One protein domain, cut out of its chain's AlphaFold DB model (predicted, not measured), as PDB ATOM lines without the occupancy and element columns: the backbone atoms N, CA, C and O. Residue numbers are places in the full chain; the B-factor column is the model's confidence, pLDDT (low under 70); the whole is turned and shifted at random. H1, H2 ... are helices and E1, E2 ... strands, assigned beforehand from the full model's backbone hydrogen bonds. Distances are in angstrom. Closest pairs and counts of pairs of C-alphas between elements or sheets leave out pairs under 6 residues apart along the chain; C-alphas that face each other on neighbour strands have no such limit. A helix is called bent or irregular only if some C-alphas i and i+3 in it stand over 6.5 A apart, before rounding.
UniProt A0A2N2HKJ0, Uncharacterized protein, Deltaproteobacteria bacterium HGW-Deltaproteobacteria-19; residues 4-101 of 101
ATOM      1  N   ILE A   4    -145.666 -63.249  64.907       94.44
ATOM      2  CA  ILE A   4    -146.572 -63.874  65.867       94.44
ATOM      3  C   ILE A   4    -146.770 -62.946  67.062       94.44
ATOM      4  O   ILE A   4    -145.829 -62.288  67.508       94.44
ATOM      5  N   THR A   5    -148.000 -62.911  67.569       95.12
ATOM      6  CA  THR A   5    -148.362 -62.212  68.804       95.12
ATOM      7  C   THR A   5    -148.740 -63.235  69.864       95.12
ATOM      8  O   THR A   5    -149.537 -64.146  69.602       95.12
ATOM      9  N   LEU A   6    -148.140 -63.077  71.039       92.88
ATOM     10  CA  LEU A   6    -148.249 -63.977  72.178       92.88
ATOM     11  C   LEU A   6    -148.594 -63.169  73.425       92.88
ATOM     12  O   LEU A   6    -148.127 -62.038  73.575       92.88
ATOM     13  N   ASP A   7    -149.368 -63.764  74.316       92.12
ATOM     14  CA  ASP A   7    -149.595 -63.230  75.648       92.12
ATOM     15  C   ASP A   7    -148.443 -63.641  76.572       92.12
ATOM     16  O   ASP A   7    -147.852 -64.724  76.459       92.12
ATOM     17  N   GLY A   8    -148.119 -62.755  77.502       89.94
ATOM     18  CA  GLY A   8    -147.105 -63.022  78.496       89.94
ATOM     19  C   GLY A   8    -147.093 -62.004  79.618       89.94
ATOM     20  O   GLY A   8    -147.938 -61.113  79.713       89.94
ATOM     21  N   MET A   9    -146.091 -62.138  80.473       91.19
ATOM     22  CA  MET A   9    -145.905 -61.291  81.637       91.19
ATOM     23  C   MET A   9    -144.496 -60.713  81.642       91.19
ATOM     24  O   MET A   9    -143.512 -61.439  81.489       91.19
ATOM     25  N   VAL A  10    -144.403 -59.400  81.832       89.19
ATOM     26  CA  VAL A  10    -143.131 -58.714  82.045       89.19
ATOM     27  C   VAL A  10    -142.551 -59.166  83.375       89.19
ATOM     28  O   VAL A  10    -143.239 -59.186  84.391       89.19
ATOM     29  N   ASN A  11    -141.271 -59.502  83.369       87.12
ATOM     30  CA  ASN A  11    -140.494 -59.728  84.572       87.12
ATOM     31  C   ASN A  11    -139.277 -58.811  84.543       87.12
ATOM     32  O   ASN A  11    -138.518 -58.797  83.565       87.12
ATOM     33  N   ARG A  12    -139.109 -58.041  85.614       83.00
ATOM     34  CA  ARG A  12    -137.917 -57.231  85.836       83.00
ATOM     35  C   ARG A  12    -137.097 -57.885  86.935       83.00
ATOM     36  O   ARG A  12    -137.428 -57.777  88.115       83.00
ATOM     37  N   SER A  13    -136.010 -58.557  86.567       66.81
ATOM     38  CA  SER A  13    -135.095 -59.086  87.572       66.81
ATOM     39  C   SER A  13    -134.395 -57.916  88.277       66.81
ATOM     40  O   SER A  13    -133.911 -56.974  87.659       66.81
ATOM     41  N   GLY A  14    -134.360 -57.937  89.612       57.28
ATOM     42  CA  GLY A  14    -133.862 -56.819  90.433       57.28
ATOM     43  C   GLY A  14    -132.350 -56.553  90.357       57.28
ATOM     44  O   GLY A  14    -131.838 -55.738  91.120       57.28
ATOM     45  N   ARG A  15    -131.609 -57.236  89.475       53.41
ATOM     46  CA  ARG A  15    -130.173 -57.024  89.248       53.41
ATOM     47  C   ARG A  15    -129.909 -56.965  87.748       53.41
ATOM     48  O   ARG A  15    -129.805 -57.995  87.096       53.41
ATOM     49  N   GLY A  16    -129.773 -55.745  87.241       56.56
ATOM     50  CA  GLY A  16    -129.668 -55.462  85.812       56.56
ATOM     51  C   GLY A  16    -131.020 -55.002  85.298       56.56
ATOM     52  O   GLY A  16    -132.019 -55.667  85.514       56.56
ATOM     53  N   ASN A  17    -131.070 -53.826  84.678       63.03
ATOM     54  CA  ASN A  17    -132.287 -53.193  84.161       63.03
ATOM     55  C   ASN A  17    -132.884 -53.937  82.942       63.03
ATOM     56  O   ASN A  17    -133.265 -53.295  81.955       63.03
ATOM     57  N   ASP A  18    -132.905 -55.263  82.996       75.50
ATOM     58  CA  ASP A  18    -133.375 -56.153  81.959       75.50
ATOM     59  C   ASP A  18    -134.863 -56.437  82.184       75.50
ATOM     60  O   ASP A  18    -135.313 -56.749  83.286       75.50
ATOM     61  N   ALA A  19    -135.637 -56.284  81.117       83.31
ATOM     62  CA  ALA A  19    -137.043 -56.614  81.050       83.31
ATOM     63  C   ALA A  19    -137.218 -57.784  80.084       83.31
ATOM     64  O   ALA A  19    -137.013 -57.664  78.870       83.31
ATOM     65  N   VAL A  20    -137.622 -58.922  80.634       86.69
ATOM     66  CA  VAL A  20    -137.962 -60.121  79.865       86.69
ATOM     67  C   VAL A  20    -139.472 -60.316  79.864       86.69
ATOM     68  O   VAL A  20    -140.161 -59.873  80.781       86.69
ATOM     69  N   VAL A  21    -139.999 -60.974  78.835       87.00
ATOM     70  CA  VAL A  21    -141.405 -61.392  78.785       87.00
ATOM     71  C   VAL A  21    -141.465 -62.910  78.876       87.00
ATOM     72  O   VAL A  21    -140.918 -63.610  78.023       87.00
ATOM     73  N   PHE A  22    -142.132 -63.403  79.914       87.50
ATOM     74  CA  PHE A  22    -142.467 -64.812  80.088       87.50
ATOM     75  C   PHE A  22    -143.703 -65.132  79.260       87.50
ATOM     76  O   PHE A  22    -144.736 -64.494  79.446       87.50
ATOM     77  N   ILE A  23    -143.601 -66.095  78.345       88.06
ATOM     78  CA  ILE A  23    -144.715 -66.469  77.468       88.06
ATOM     79  C   ILE A  23    -145.684 -67.389  78.205       88.06
ATOM     80  O   ILE A  23    -145.274 -68.382  78.814       88.06
ATOM     81  N   ASP A  24    -146.979 -67.089  78.100       85.94
ATOM     82  CA  ASP A  24    -148.031 -67.901  78.701       85.94
ATOM     83  C   ASP A  24    -147.980 -69.353  78.209       85.94
ATOM     84  O   ASP A  24    -147.774 -69.646  77.027       85.94
ATOM     85  N   LYS A  25    -148.307 -70.296  79.102       81.81
ATOM     86  CA  LYS A  25    -148.335 -71.733  78.782       81.81
ATOM     87  C   LYS A  25    -149.227 -72.064  77.577       81.81
ATOM     88  O   LYS A  25    -148.890 -72.954  76.797       81.81
ATOM     89  N   LYS A  26    -150.348 -71.348  77.419       84.75
ATOM     90  CA  LYS A  26    -151.296 -71.521  76.300       84.75
ATOM     91  C   LYS A  26    -150.663 -71.202  74.937       84.75
ATOM     92  O   LYS A  26    -151.051 -71.783  73.926       84.75
ATOM     93  N   ASP A  27    -149.653 -70.338  74.934       86.69
ATOM     94  CA  ASP A  27    -149.005 -69.803  73.743       86.69
ATOM     95  C   ASP A  27    -147.671 -70.487  73.413       86.69
ATOM     96  O   ASP A  27    -147.178 -70.361  72.292       86.69
ATOM     97  N   LEU A  28    -147.140 -71.325  74.313       82.69
ATOM     98  CA  LEU A  28    -145.910 -72.094  74.078       82.69
ATOM     99  C   LEU A  28    -145.983 -72.991  72.835       82.69
ATOM    100  O   LEU A  28    -145.046 -73.023  72.040       82.69
ATOM    101  N   LYS A  29    -147.102 -73.698  72.627       84.06
ATOM    102  CA  LYS A  29    -147.281 -74.566  71.447       84.06
ATOM    103  C   LYS A  29    -147.341 -73.755  70.149       84.06
ATOM    104  O   LYS A  29    -146.817 -74.191  69.123       84.06
ATOM    105  N   ARG A  30    -147.974 -72.576  70.196       88.81
ATOM    106  CA  ARG A  30    -148.060 -71.653  69.055       88.81
ATOM    107  C   ARG A  30    -146.676 -71.108  68.711       88.81
ATOM    108  O   ARG A  30    -146.308 -71.122  67.539       88.81
ATOM    109  N   LEU A  31    -145.902 -70.716  69.724       88.62
ATOM    110  CA  LEU A  31    -144.523 -70.271  69.562       88.62
ATOM    111  C   LEU A  31    -143.627 -71.377  68.986       88.62
ATOM    112  O   LEU A  31    -142.963 -71.115  67.994       88.62
ATOM    113  N   ASP A  32    -143.640 -72.606  69.517       86.06
ATOM    114  CA  ASP A  32    -142.827 -73.718  68.977       86.06
ATOM    115  C   ASP A  32    -143.183 -74.048  67.520       86.06
ATOM    116  O   ASP A  32    -142.295 -74.172  66.673       86.06
ATOM    117  N   THR A  33    -144.478 -74.095  67.192       88.31
ATOM    118  CA  THR A  33    -144.937 -74.347  65.816       88.31
ATOM    119  C   THR A  33    -144.461 -73.250  64.864       88.31
ATOM    120  O   THR A  33    -143.903 -73.540  63.805       88.31
ATOM    121  N   TRP A  34    -144.640 -71.984  65.252       91.50
ATOM    122  CA  TRP A  34    -144.184 -70.841  64.464       91.50
ATOM    123  C   TRP A  34    -142.660 -70.825  64.326       91.50
ATOM    124  O   TRP A  34    -142.143 -70.600  63.236       91.50
ATOM    125  N   TRP A  35    -141.929 -71.130  65.395       88.12
ATOM    126  CA  TRP A  35    -140.470 -71.155  65.412       88.12
ATOM    127  C   TRP A  35    -139.894 -72.167  64.423       88.12
ATOM    128  O   TRP A  35    -139.051 -71.830  63.588       88.12
ATOM    129  N   ARG A  36    -140.400 -73.406  64.480       85.88
ATOM    130  CA  ARG A  36    -140.002 -74.492  63.574       85.88
ATOM    131  C   ARG A  36    -140.396 -74.193  62.134       85.88
ATOM    132  O   ARG A  36    -139.582 -74.389  61.235       85.88
ATOM    133  N   GLY A  37    -141.606 -73.671  61.920       89.31
ATOM    134  CA  GLY A  37    -142.087 -73.277  60.595       89.31
ATOM    135  C   GLY A  37    -141.221 -72.201  59.933       89.31
ATOM    136  O   GLY A  37    -141.084 -72.190  58.714       89.31
ATOM    137  N   ASN A  38    -140.579 -71.348  60.735       89.00
ATOM    138  CA  ASN A  38    -139.731 -70.255  60.265       89.00
ATOM    139  C   ASN A  38    -138.225 -70.556  60.273       89.00
ATOM    140  O   ASN A  38    -137.443 -69.666  59.943       89.00
ATOM    141  N   ARG A  39    -137.810 -71.785  60.622       86.56
ATOM    142  CA  ARG A  39    -136.397 -72.220  60.629       86.56
ATOM    143  C   ARG A  39    -135.471 -71.252  61.381       86.56
ATOM    144  O   ARG A  39    -134.404 -70.899  60.895       86.56
ATOM    145  N   ILE A  40    -135.904 -70.782  62.547       84.75
ATOM    146  CA  ILE A  40    -135.131 -69.823  63.341       84.75
ATOM    147  C   ILE A  40    -133.987 -70.561  64.052       84.75
ATOM    148  O   ILE A  40    -134.211 -71.563  64.731       84.75
ATOM    149  N   ASP A  41    -132.764 -70.041  63.936       74.44
ATOM    150  CA  ASP A  41    -131.525 -70.770  64.264       74.44
ATOM    151  C   ASP A  41    -131.195 -70.855  65.761       74.44
ATOM    152  O   ASP A  41    -130.167 -71.412  66.145       74.44
ATOM    153  N   THR A  42    -132.020 -70.264  66.625       71.94
ATOM    154  CA  THR A  42    -131.812 -70.295  68.082       71.94
ATOM    155  C   THR A  42    -132.734 -71.342  68.698       71.94
ATOM    156  O   THR A  42    -133.885 -71.460  68.289       71.94
ATOM    157  N   LYS A  43    -132.277 -72.131  69.674       65.56
ATOM    158  CA  LYS A  43    -133.204 -73.018  70.394       65.56
ATOM    159  C   LYS A  43    -134.041 -72.195  71.369       65.56
ATOM    160  O   LYS A  43    -133.506 -71.322  72.043       65.56
ATOM    161  N   LEU A  44    -135.322 -72.526  71.535       64.31
ATOM    162  CA  LEU A  44    -136.182 -71.879  72.540       64.31
ATOM    163  C   LEU A  44    -135.600 -71.969  73.969       64.31
ATOM    164  O   LEU A  44    -135.787 -71.053  74.759       64.31
ATOM    165  N   GLY A  45    -134.846 -73.033  74.281       52.34
ATOM    166  CA  GLY A  45    -134.135 -73.194  75.560       52.34
ATOM    167  C   GLY A  45    -132.796 -72.449  75.677       52.34
ATOM    168  O   GLY A  45    -132.228 -72.413  76.760       52.34
ATOM    169  N   GLU A  46    -132.286 -71.872  74.585       49.56
ATOM    170  CA  GLU A  46    -131.087 -71.014  74.566       49.56
ATOM    171  C   GLU A  46    -131.453 -69.518  74.662       49.56
ATOM    172  O   GLU A  46    -130.571 -68.657  74.659       49.56
ATOM    173  N   MET A  47    -132.747 -69.187  74.779       58.00
ATOM    174  CA  MET A  47    -133.166 -67.857  75.210       58.00
ATOM    175  C   MET A  47    -132.780 -67.664  76.682       58.00
ATOM    176  O   MET A  47    -133.037 -68.527  77.518       58.00
ATOM    177  N   TYR A  48    -132.094 -66.556  76.964       42.81
ATOM    178  CA  TYR A  48    -131.397 -66.262  78.220       42.81
ATOM    179  C   TYR A  48    -132.193 -66.654  79.484       42.81
ATOM    180  O   TYR A  48    -133.313 -66.190  79.673       42.81
ATOM    181  N   ASN A  49    -131.595 -67.476  80.357       38.66
ATOM    182  CA  ASN A  49    -132.162 -67.909  81.638       38.66
ATOM    183  C   ASN A  49    -131.093 -67.834  82.743       38.66
ATOM    184  O   ASN A  49    -130.176 -68.661  82.748       38.66
ATOM    185  N   PRO A  50    -131.201 -66.914  83.715       38.94
ATOM    186  CA  PRO A  50    -130.566 -67.076  85.003       38.94
ATOM    187  C   PRO A  50    -131.639 -67.414  86.044       38.94
ATOM    188  O   PRO A  50    -132.351 -66.546  86.536       38.94
ATOM    189  N   VAL A  51    -131.654 -68.685  86.448       35.97
ATOM    190  CA  VAL A  51    -132.250 -69.180  87.697       35.97
ATOM    191  C   VAL A  51    -133.781 -69.307  87.687       35.97
ATOM    192  O   VAL A  51    -134.507 -68.441  88.151       35.97
ATOM    193  N   THR A  52    -134.290 -70.466  87.262       38.53
ATOM    194  CA  THR A  52    -135.163 -71.349  88.072       38.53
ATOM    195  C   THR A  52    -135.535 -72.598  87.265       38.53
ATOM    196  O   THR A  52    -135.635 -72.576  86.042       38.53
ATOM    197  N   ARG A  53    -135.703 -73.732  87.953       39.12
ATOM    198  CA  ARG A  53    -136.011 -75.064  87.398       39.12
ATOM    199  C   ARG A  53    -137.446 -75.177  86.841       39.12
ATOM    200  O   ARG A  53    -138.188 -76.070  87.246       39.12
ATOM    201  N   LYS A  54    -137.859 -74.288  85.934       44.25
ATOM    202  CA  LYS A  54    -139.126 -74.388  85.193       44.25
ATOM    203  C   LYS A  54    -138.916 -74.086  83.711       44.25
ATOM    204  O   LYS A  54    -138.178 -73.182  83.341       44.25
ATOM    205  N   SER A  55    -139.571 -74.877  82.871       53.22
ATOM    206  CA  SER A  55    -139.604 -74.782  81.412       53.22
ATOM    207  C   SER A  55    -140.512 -73.634  80.951       53.22
ATOM    208  O   SER A  55    -141.530 -73.847  80.298       53.22
ATOM    209  N   GLU A  56    -140.161 -72.407  81.328       63.19
ATOM    210  CA  GLU A  56    -140.856 -71.196  80.892       63.19
ATOM    211  C   GLU A  56    -140.019 -70.506  79.809       63.19
ATOM    212  O   GLU A  56    -138.849 -70.187  80.024       63.19
ATOM    213  N   VAL A  57    -140.597 -70.325  78.615       71.38
ATOM    214  CA  VAL A  57    -139.921 -69.638  77.506       71.38
ATOM    215  C   VAL A  57    -139.927 -68.139  77.785       71.38
ATOM    216  O   VAL A  57    -140.985 -67.547  78.004       71.38
ATOM    217  N   GLN A  58    -138.741 -67.538  77.763       78.06
ATOM    218  CA  GLN A  58    -138.529 -66.118  78.023       78.06
ATOM    219  C   GLN A  58    -138.031 -65.432  76.761       78.06
ATOM    220  O   GLN A  58    -137.116 -65.921  76.108       78.06
ATOM    221  N   ILE A  59    -138.586 -64.268  76.444       80.56
ATOM    222  CA  ILE A  59    -138.094 -63.424  75.358       80.56
ATOM    223  C   ILE A  59    -137.470 -62.176  75.974       80.56
ATOM    224  O   ILE A  59    -138.142 -61.426  76.683       80.56
ATOM    225  N   ASN A  60    -136.184 -61.933  75.703       82.12
ATOM    226  CA  ASN A  60    -135.532 -60.695  76.126       82.12
ATOM    227  C   ASN A  60    -136.132 -59.519  75.354       82.12
ATOM    228  O   ASN A  60    -135.893 -59.386  74.156       82.12
ATOM    229  N   ALA A  61    -136.877 -58.666  76.056       80.56
ATOM    230  CA  ALA A  61    -137.610 -57.545  75.497       80.56
ATOM    231  C   ALA A  61    -137.123 -56.195  76.026       80.56
ATOM    232  O   ALA A  61    -137.875 -55.224  76.007       80.56
ATOM    233  N   ASN A  62    -135.856 -56.103  76.437       81.62
ATOM    234  CA  ASN A  62    -135.270 -54.946  77.120       81.62
ATOM    235  C   ASN A  62    -135.597 -53.587  76.490       81.62
ATOM    236  O   ASN A  62    -135.816 -52.611  77.200       81.62
ATOM    237  N   THR A  63    -135.628 -53.489  75.164       79.31
ATOM    238  CA  THR A  63    -135.864 -52.212  74.475       79.31
ATOM    239  C   THR A  63    -137.320 -51.752  74.514       79.31
ATOM    240  O   THR A  63    -137.569 -50.556  74.408       79.31
ATOM    241  N   LYS A  64    -138.280 -52.675  74.655       86.31
ATOM    242  CA  LYS A  64    -139.723 -52.396  74.537       86.31
ATOM    243  C   LYS A  64    -140.518 -52.714  75.800       86.31
ATOM    244  O   LYS A  64    -141.508 -52.049  76.058       86.31
ATOM    245  N   ALA A  65    -140.084 -53.686  76.598       85.25
ATOM    246  CA  ALA A  65    -140.761 -54.089  77.825       85.25
ATOM    247  C   ALA A  65    -140.300 -53.310  79.069       85.25
ATOM    248  O   ALA A  65    -140.973 -53.324  80.091       85.25
ATOM    249  N   LYS A  66    -139.164 -52.606  78.996       86.50
ATOM    250  CA  LYS A  66    -138.554 -51.918  80.148       86.50
ATOM    251  C   LYS A  66    -139.370 -50.750  80.702       86.50
ATOM    252  O   LYS A  66    -139.150 -50.355  81.845       86.50
ATOM    253  N   ILE A  67    -140.294 -50.219  79.904       89.00
ATOM    254  CA  ILE A  67    -141.233 -49.165  80.310       89.00
ATOM    255  C   ILE A  67    -142.378 -49.684  81.188       89.00
ATOM    256  O   ILE A  67    -143.084 -48.877  81.780       89.00
ATOM    257  N   PHE A  68    -142.585 -51.002  81.246       89.31
ATOM    258  CA  PHE A  68    -143.640 -51.607  82.049       89.31
ATOM    259  C   PHE A  68    -143.108 -52.039  83.411       89.31
ATOM    260  O   PHE A  68    -141.933 -52.388  83.563       89.31
ATOM    261  N   ASP A  69    -144.003 -52.050  84.392       89.56
ATOM    262  CA  ASP A  69    -143.709 -52.545  85.728       89.56
ATOM    263  C   ASP A  69    -143.545 -54.069  85.735       89.56
ATOM    264  O   ASP A  69    -144.019 -54.783  84.840       89.56
ATOM    265  N   ASP A  70    -142.888 -54.575  86.779       88.31
ATOM    266  CA  ASP A  70    -142.798 -56.013  87.020       88.31
ATOM    267  C   ASP A  70    -144.201 -56.634  87.119       88.31
ATOM    268  O   ASP A  70    -145.127 -56.033  87.662       88.31
ATOM    269  N   ARG A  71    -144.360 -57.845  86.579       88.19
ATOM    270  CA  ARG A  71    -145.626 -58.593  86.494       88.19
ATOM    271  C   ARG A  71    -146.723 -57.955  85.638       88.19
ATOM    272  O   ARG A  71    -147.868 -58.406  85.683       88.19
ATOM    273  N   THR A  72    -146.403 -56.951  84.822       91.81
ATOM    274  CA  THR A  72    -147.372 -56.396  83.866       91.81
ATOM    275  C   THR A  72    -147.727 -57.441  82.810       91.81
ATOM    276  O   THR A  72    -146.841 -57.980  82.145       91.81
ATOM    277  N   ILE A  73    -149.021 -57.706  82.631       93.00
ATOM    278  CA  ILE A  73    -149.522 -58.583  81.568       93.00
ATOM    279  C   ILE A  73    -149.484 -57.828  80.238       93.00
ATOM    280  O   ILE A  73    -149.926 -56.681  80.144       93.00
ATOM    281  N   VAL A  74    -148.914 -58.462  79.218       93.50
ATOM    282  CA  VAL A  74    -148.643 -57.840  77.922       93.50
ATOM    283  C   VAL A  74    -148.927 -58.790  76.766       93.50
ATOM    284  O   VAL A  74    -148.829 -60.008  76.895       93.50
ATOM    285  N   LYS A  75    -149.192 -58.210  75.599       94.88
ATOM    286  CA  LYS A  75    -148.993 -58.856  74.302       94.88
ATOM    287  C   LYS A  75    -147.623 -58.493  73.769       94.88
ATOM    288  O   LYS A  75    -147.283 -57.314  73.698       94.88
ATOM    289  N   ILE A  76    -146.860 -59.494  73.350       92.56
ATOM    290  CA  ILE A  76    -145.597 -59.314  72.644       92.56
ATOM    291  C   ILE A  76    -145.747 -59.777  71.200       92.56
ATOM    292  O   ILE A  76    -146.156 -60.907  70.932       92.56
ATOM    293  N   THR A  77    -145.391 -58.901  70.265       94.31
ATOM    294  CA  THR A  77    -145.346 -59.216  68.837       94.31
ATOM    295  C   THR A  77    -143.893 -59.322  68.400       94.31
ATOM    296  O   THR A  77    -143.115 -58.375  68.551       94.31
ATOM    297  N   ILE A  78    -143.532 -60.467  67.825       91.75
ATOM    298  CA  ILE A  78    -142.194 -60.737  67.293       91.75
ATOM    299  C   ILE A  78    -142.276 -61.085  65.806       91.75
ATOM    300  O   ILE A  78    -143.228 -61.733  65.370       91.75
ATOM    301  N   ASP A  79    -141.288 -60.653  65.024       92.44
ATOM    302  CA  ASP A  79    -141.107 -61.046  63.628       92.44
ATOM    303  C   ASP A  79    -139.805 -61.812  63.416       92.44
ATOM    304  O   ASP A  79    -138.871 -61.774  64.221       92.44
ATOM    305  N   VAL A  80    -139.768 -62.534  62.303       90.62
ATOM    306  CA  VAL A  80    -138.544 -63.141  61.795       90.62
ATOM    307  C   VAL A  80    -137.667 -62.063  61.173       90.62
ATOM    308  O   VAL A  80    -138.152 -61.250  60.384       90.62
ATOM    309  N   ARG A  81    -136.363 -62.097  61.458       88.50
ATOM    310  CA  ARG A  81    -135.378 -61.233  60.803       88.50
ATOM    311  C   ARG A  81    -134.157 -62.011  60.328       88.50
ATOM    312  O   ARG A  81    -133.578 -62.759  61.116       88.50
ATOM    313  N   PRO A  82    -133.716 -61.801  59.077       86.25
ATOM    314  CA  PRO A  82    -132.411 -62.262  58.651       86.25
ATOM    315  C   PRO A  82    -131.337 -61.474  59.400       86.25
ATOM    316  O   PRO A  82    -131.471 -60.268  59.628       86.25
ATOM    317  N   TRP A  83    -130.264 -62.154  59.773       82.94
ATOM    318  CA  TRP A  83    -129.086 -61.541  60.366       82.94
ATOM    319  C   TRP A  83    -127.841 -62.325  59.965       82.94
ATOM    320  O   TRP A  83    -127.910 -63.502  59.626       82.94
ATOM    321  N   LYS A  84    -126.686 -61.664  59.999       80.94
ATOM    322  CA  LYS A  84    -125.395 -62.293  59.716       80.94
ATOM    323  C   LYS A  84    -124.605 -62.419  61.008       80.94
ATOM    324  O   LYS A  84    -124.410 -61.427  61.707       80.94
ATOM    325  N   LYS A  85    -124.110 -63.623  61.304       80.12
ATOM    326  CA  LYS A  85    -123.157 -63.860  62.400       80.12
ATOM    327  C   LYS A  85    -121.958 -64.623  61.875       80.12
ATOM    328  O   LYS A  85    -122.116 -65.726  61.364       80.12
ATOM    329  N   ALA A  86    -120.771 -64.034  62.024       83.69
ATOM    330  CA  ALA A  86    -119.510 -64.617  61.561       83.69
ATOM    331  C   ALA A  86    -119.551 -65.060  60.079       83.69
ATOM    332  O   ALA A  86    -119.091 -66.140  59.735       83.69
ATOM    333  N   GLY A  87    -120.161 -64.244  59.208       85.62
ATOM    334  CA  GLY A  87    -120.258 -64.522  57.768       85.62
ATOM    335  C   GLY A  87    -121.324 -65.546  57.360       85.62
ATOM    336  O   GLY A  87    -121.537 -65.735  56.169       85.62
ATOM    337  N   VAL A  88    -122.025 -66.161  58.315       85.00
ATOM    338  CA  VAL A  88    -123.113 -67.109  58.048       85.00
ATOM    339  C   VAL A  88    -124.451 -66.376  58.073       85.00
ATOM    340  O   VAL A  88    -124.761 -65.687  59.054       85.00
ATOM    341  N   ASP A  89    -125.234 -66.535  57.005       87.19
ATOM    342  CA  ASP A  89    -126.626 -66.088  56.949       87.19
ATOM    343  C   ASP A  89    -127.465 -66.902  57.930       87.19
ATOM    344  O   ASP A  89    -127.438 -68.134  57.930       87.19
ATOM    345  N   ARG A  90    -128.191 -66.197  58.791       85.81
ATOM    346  CA  ARG A  90    -129.008 -66.779  59.845       85.81
ATOM    347  C   ARG A  90    -130.372 -66.125  59.915       85.81
ATOM    348  O   ARG A  90    -130.582 -64.996  59.467       85.81
ATOM    349  N   ILE A  91    -131.291 -66.828  60.555       85.12
ATOM    350  CA  ILE A  91    -132.637 -66.357  60.842       85.12
ATOM    351  C   ILE A  91    -132.790 -66.215  62.357       85.12
ATOM    352  O   ILE A  91    -132.548 -67.147  63.123       85.12
ATOM    353  N   GLY A  92    -133.155 -65.013  62.793       85.50
ATOM    354  CA  GLY A  92    -133.393 -64.654  64.186       85.50
ATOM    355  C   GLY A  92    -134.782 -64.055  64.381       85.50
ATOM    356  O   GLY A  92    -135.609 -64.039  63.467       85.50
ATOM    357  N   ILE A  93    -135.019 -63.530  65.581       86.81
ATOM    358  CA  ILE A  93    -136.238 -62.792  65.913       86.81
ATOM    359  C   ILE A  93    -135.935 -61.324  66.172       86.81
ATOM    360  O   ILE A  93    -134.854 -60.969  66.644       86.81
ATOM    361  N   LYS A  94    -136.925 -60.473  65.930       87.31
ATOM    362  CA  LYS A  94    -136.945 -59.102  66.422       87.31
ATOM    363  C   LYS A  94    -138.291 -58.822  67.066       87.31
ATOM    364  O   LYS A  94    -139.335 -59.302  66.641       87.31
ATOM    365  N   ILE A  95    -138.250 -58.034  68.129       89.44
ATOM    366  CA  ILE A  95    -139.447 -57.622  68.849       89.44
ATOM    367  C   ILE A  95    -139.981 -56.376  68.169       89.44
ATOM    368  O   ILE A  95    -139.303 -55.347  68.103       89.44
ATOM    369  N   LEU A  96    -141.194 -56.487  67.644       90.19
ATOM    370  CA  LEU A  96    -141.889 -55.389  66.992       90.19
ATOM    371  C   LEU A  96    -142.603 -54.519  68.011       90.19
ATOM    372  O   LEU A  96    -142.524 -53.295  67.931       90.19
ATOM    373  N   GLU A  97    -143.242 -55.137  68.997       92.56
ATOM    374  CA  GLU A  97    -144.124 -54.431  69.913       92.56
ATOM    375  C   GLU A  97    -144.298 -55.191  71.225       92.56
ATOM    376  O   GLU A  97    -144.249 -56.422  71.249       92.56
ATOM    377  N   VAL A  98    -144.503 -54.437  72.303       91.19
ATOM    378  CA  VAL A  98    -144.983 -54.936  73.590       91.19
ATOM    379  C   VAL A  98    -146.080 -53.975  74.040       91.19
ATOM    380  O   VAL A  98    -145.816 -52.780  74.165       91.19
ATOM    381  N   VAL A  99    -147.295 -54.478  74.241       94.31
ATOM    382  CA  VAL A  99    -148.478 -53.677  74.600       94.31
ATOM    383  C   VAL A  99    -149.078 -54.229  75.881       94.31
ATOM    384  O   VAL A  99    -149.236 -55.440  76.005       94.31
ATOM    385  N   ARG A 100    -149.426 -53.352  76.824       92.94
ATOM    386  CA  ARG A 100    -150.136 -53.737  78.048       92.94
ATOM    387  C   ARG A 100    -151.539 -54.254  77.720       92.94
ATOM    388  O   ARG A 100    -152.223 -53.669  76.882       92.94
ATOM    389  N   LEU A 101    -151.926 -55.339  78.387       87.12
ATOM    390  CA  LEU A 101    -153.281 -55.889  78.365       87.12
ATOM    391  C   LEU A 101    -154.167 -55.305  79.461       87.12
ATOM    392  O   LEU A 101    -153.626 -54.935  80.532       87.12
TER     393      LEU A 101
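What this domain is: This is residues 4 to 101 of the 101 residues of an uncharacterized protein of Deltaproteobacteria bacterium HGW-Deltaproteobacteria-19 (UniProt A0A2N2HKJ0). One sheet of five strands is curled like part of a barrel and folded back on itself, E3 and E2 facing E4 and E5 with E1 as the hinge; H1 packs on one face over E1, and the short H2 is on the opposite face. The long hairpin of E4 and E5 makes the longest axis. The printed part has 98 residues with five named strands and two named helices, in the order E1 E2 H1 E3 H2 E4 E5; the sheet runs E3 E2 E1 E4 E5, antiparallel throughout. The class is mixed, and the whole is compact, with a radius of gyration of the C-alphas of 13.3 A and spans of 37 by 28 by 28 A.

How they stand to each other: E1, residues 4 to 12, bends by 66 degrees at residue 7 and forms a hairpin with E2, residues 19 to 23, with N 9 and O 22 at 2.9 A. H1, residues 25 to 37, is on the sheet at a height of 8.7 A, over E1 and slantwise to it at 56 degrees on the local plane; their closest C-alphas, of Leu 6 and Asp 27, are 6.1 A apart. H1 is only just irregular, C-alphas 26 and 29 being 7.0 A apart; 7 of its 9 O i to N i+4 pairs are within hydrogen-bond range. E3, residues 58 to 60, is an edge strand beside E2, with N 59 and O 21 at 2.9 A. H2, residues 62 to 65, too short for such a pair, is over none of the strands; its closest C-alphas to E2, of Asn 62 and Ala 19, are 4.6 A apart. E4, residues 73 to 85, is beside E1, with N 6 and O 76 at 2.9 A, and forms a hairpin with E5, residues 88 to 100, with N 81 and O 92 at 2.9 A.

Where its parts are: E1 begins at C-alpha 4 (-146.572, -63.874, 65.867) and is 22.8 A long; H1 is 19.3 A long. E4 is 33.0 A long and bends by 70 degrees at residue 82. E5 is 36.2 A long and ends at C-alpha 100 (-150.136, -53.737, 78.048).

The domain as a whole: The C-alphas of Gly 87 and Leu 101, the two farthest apart, are 39.9 A apart. The printed part has no cut. The link from H1 to E3, residues 38 to 57, is long. Mean pLDDT of the printed part is 80.0, with residues 13 to 17 and 43 to 56 under 70.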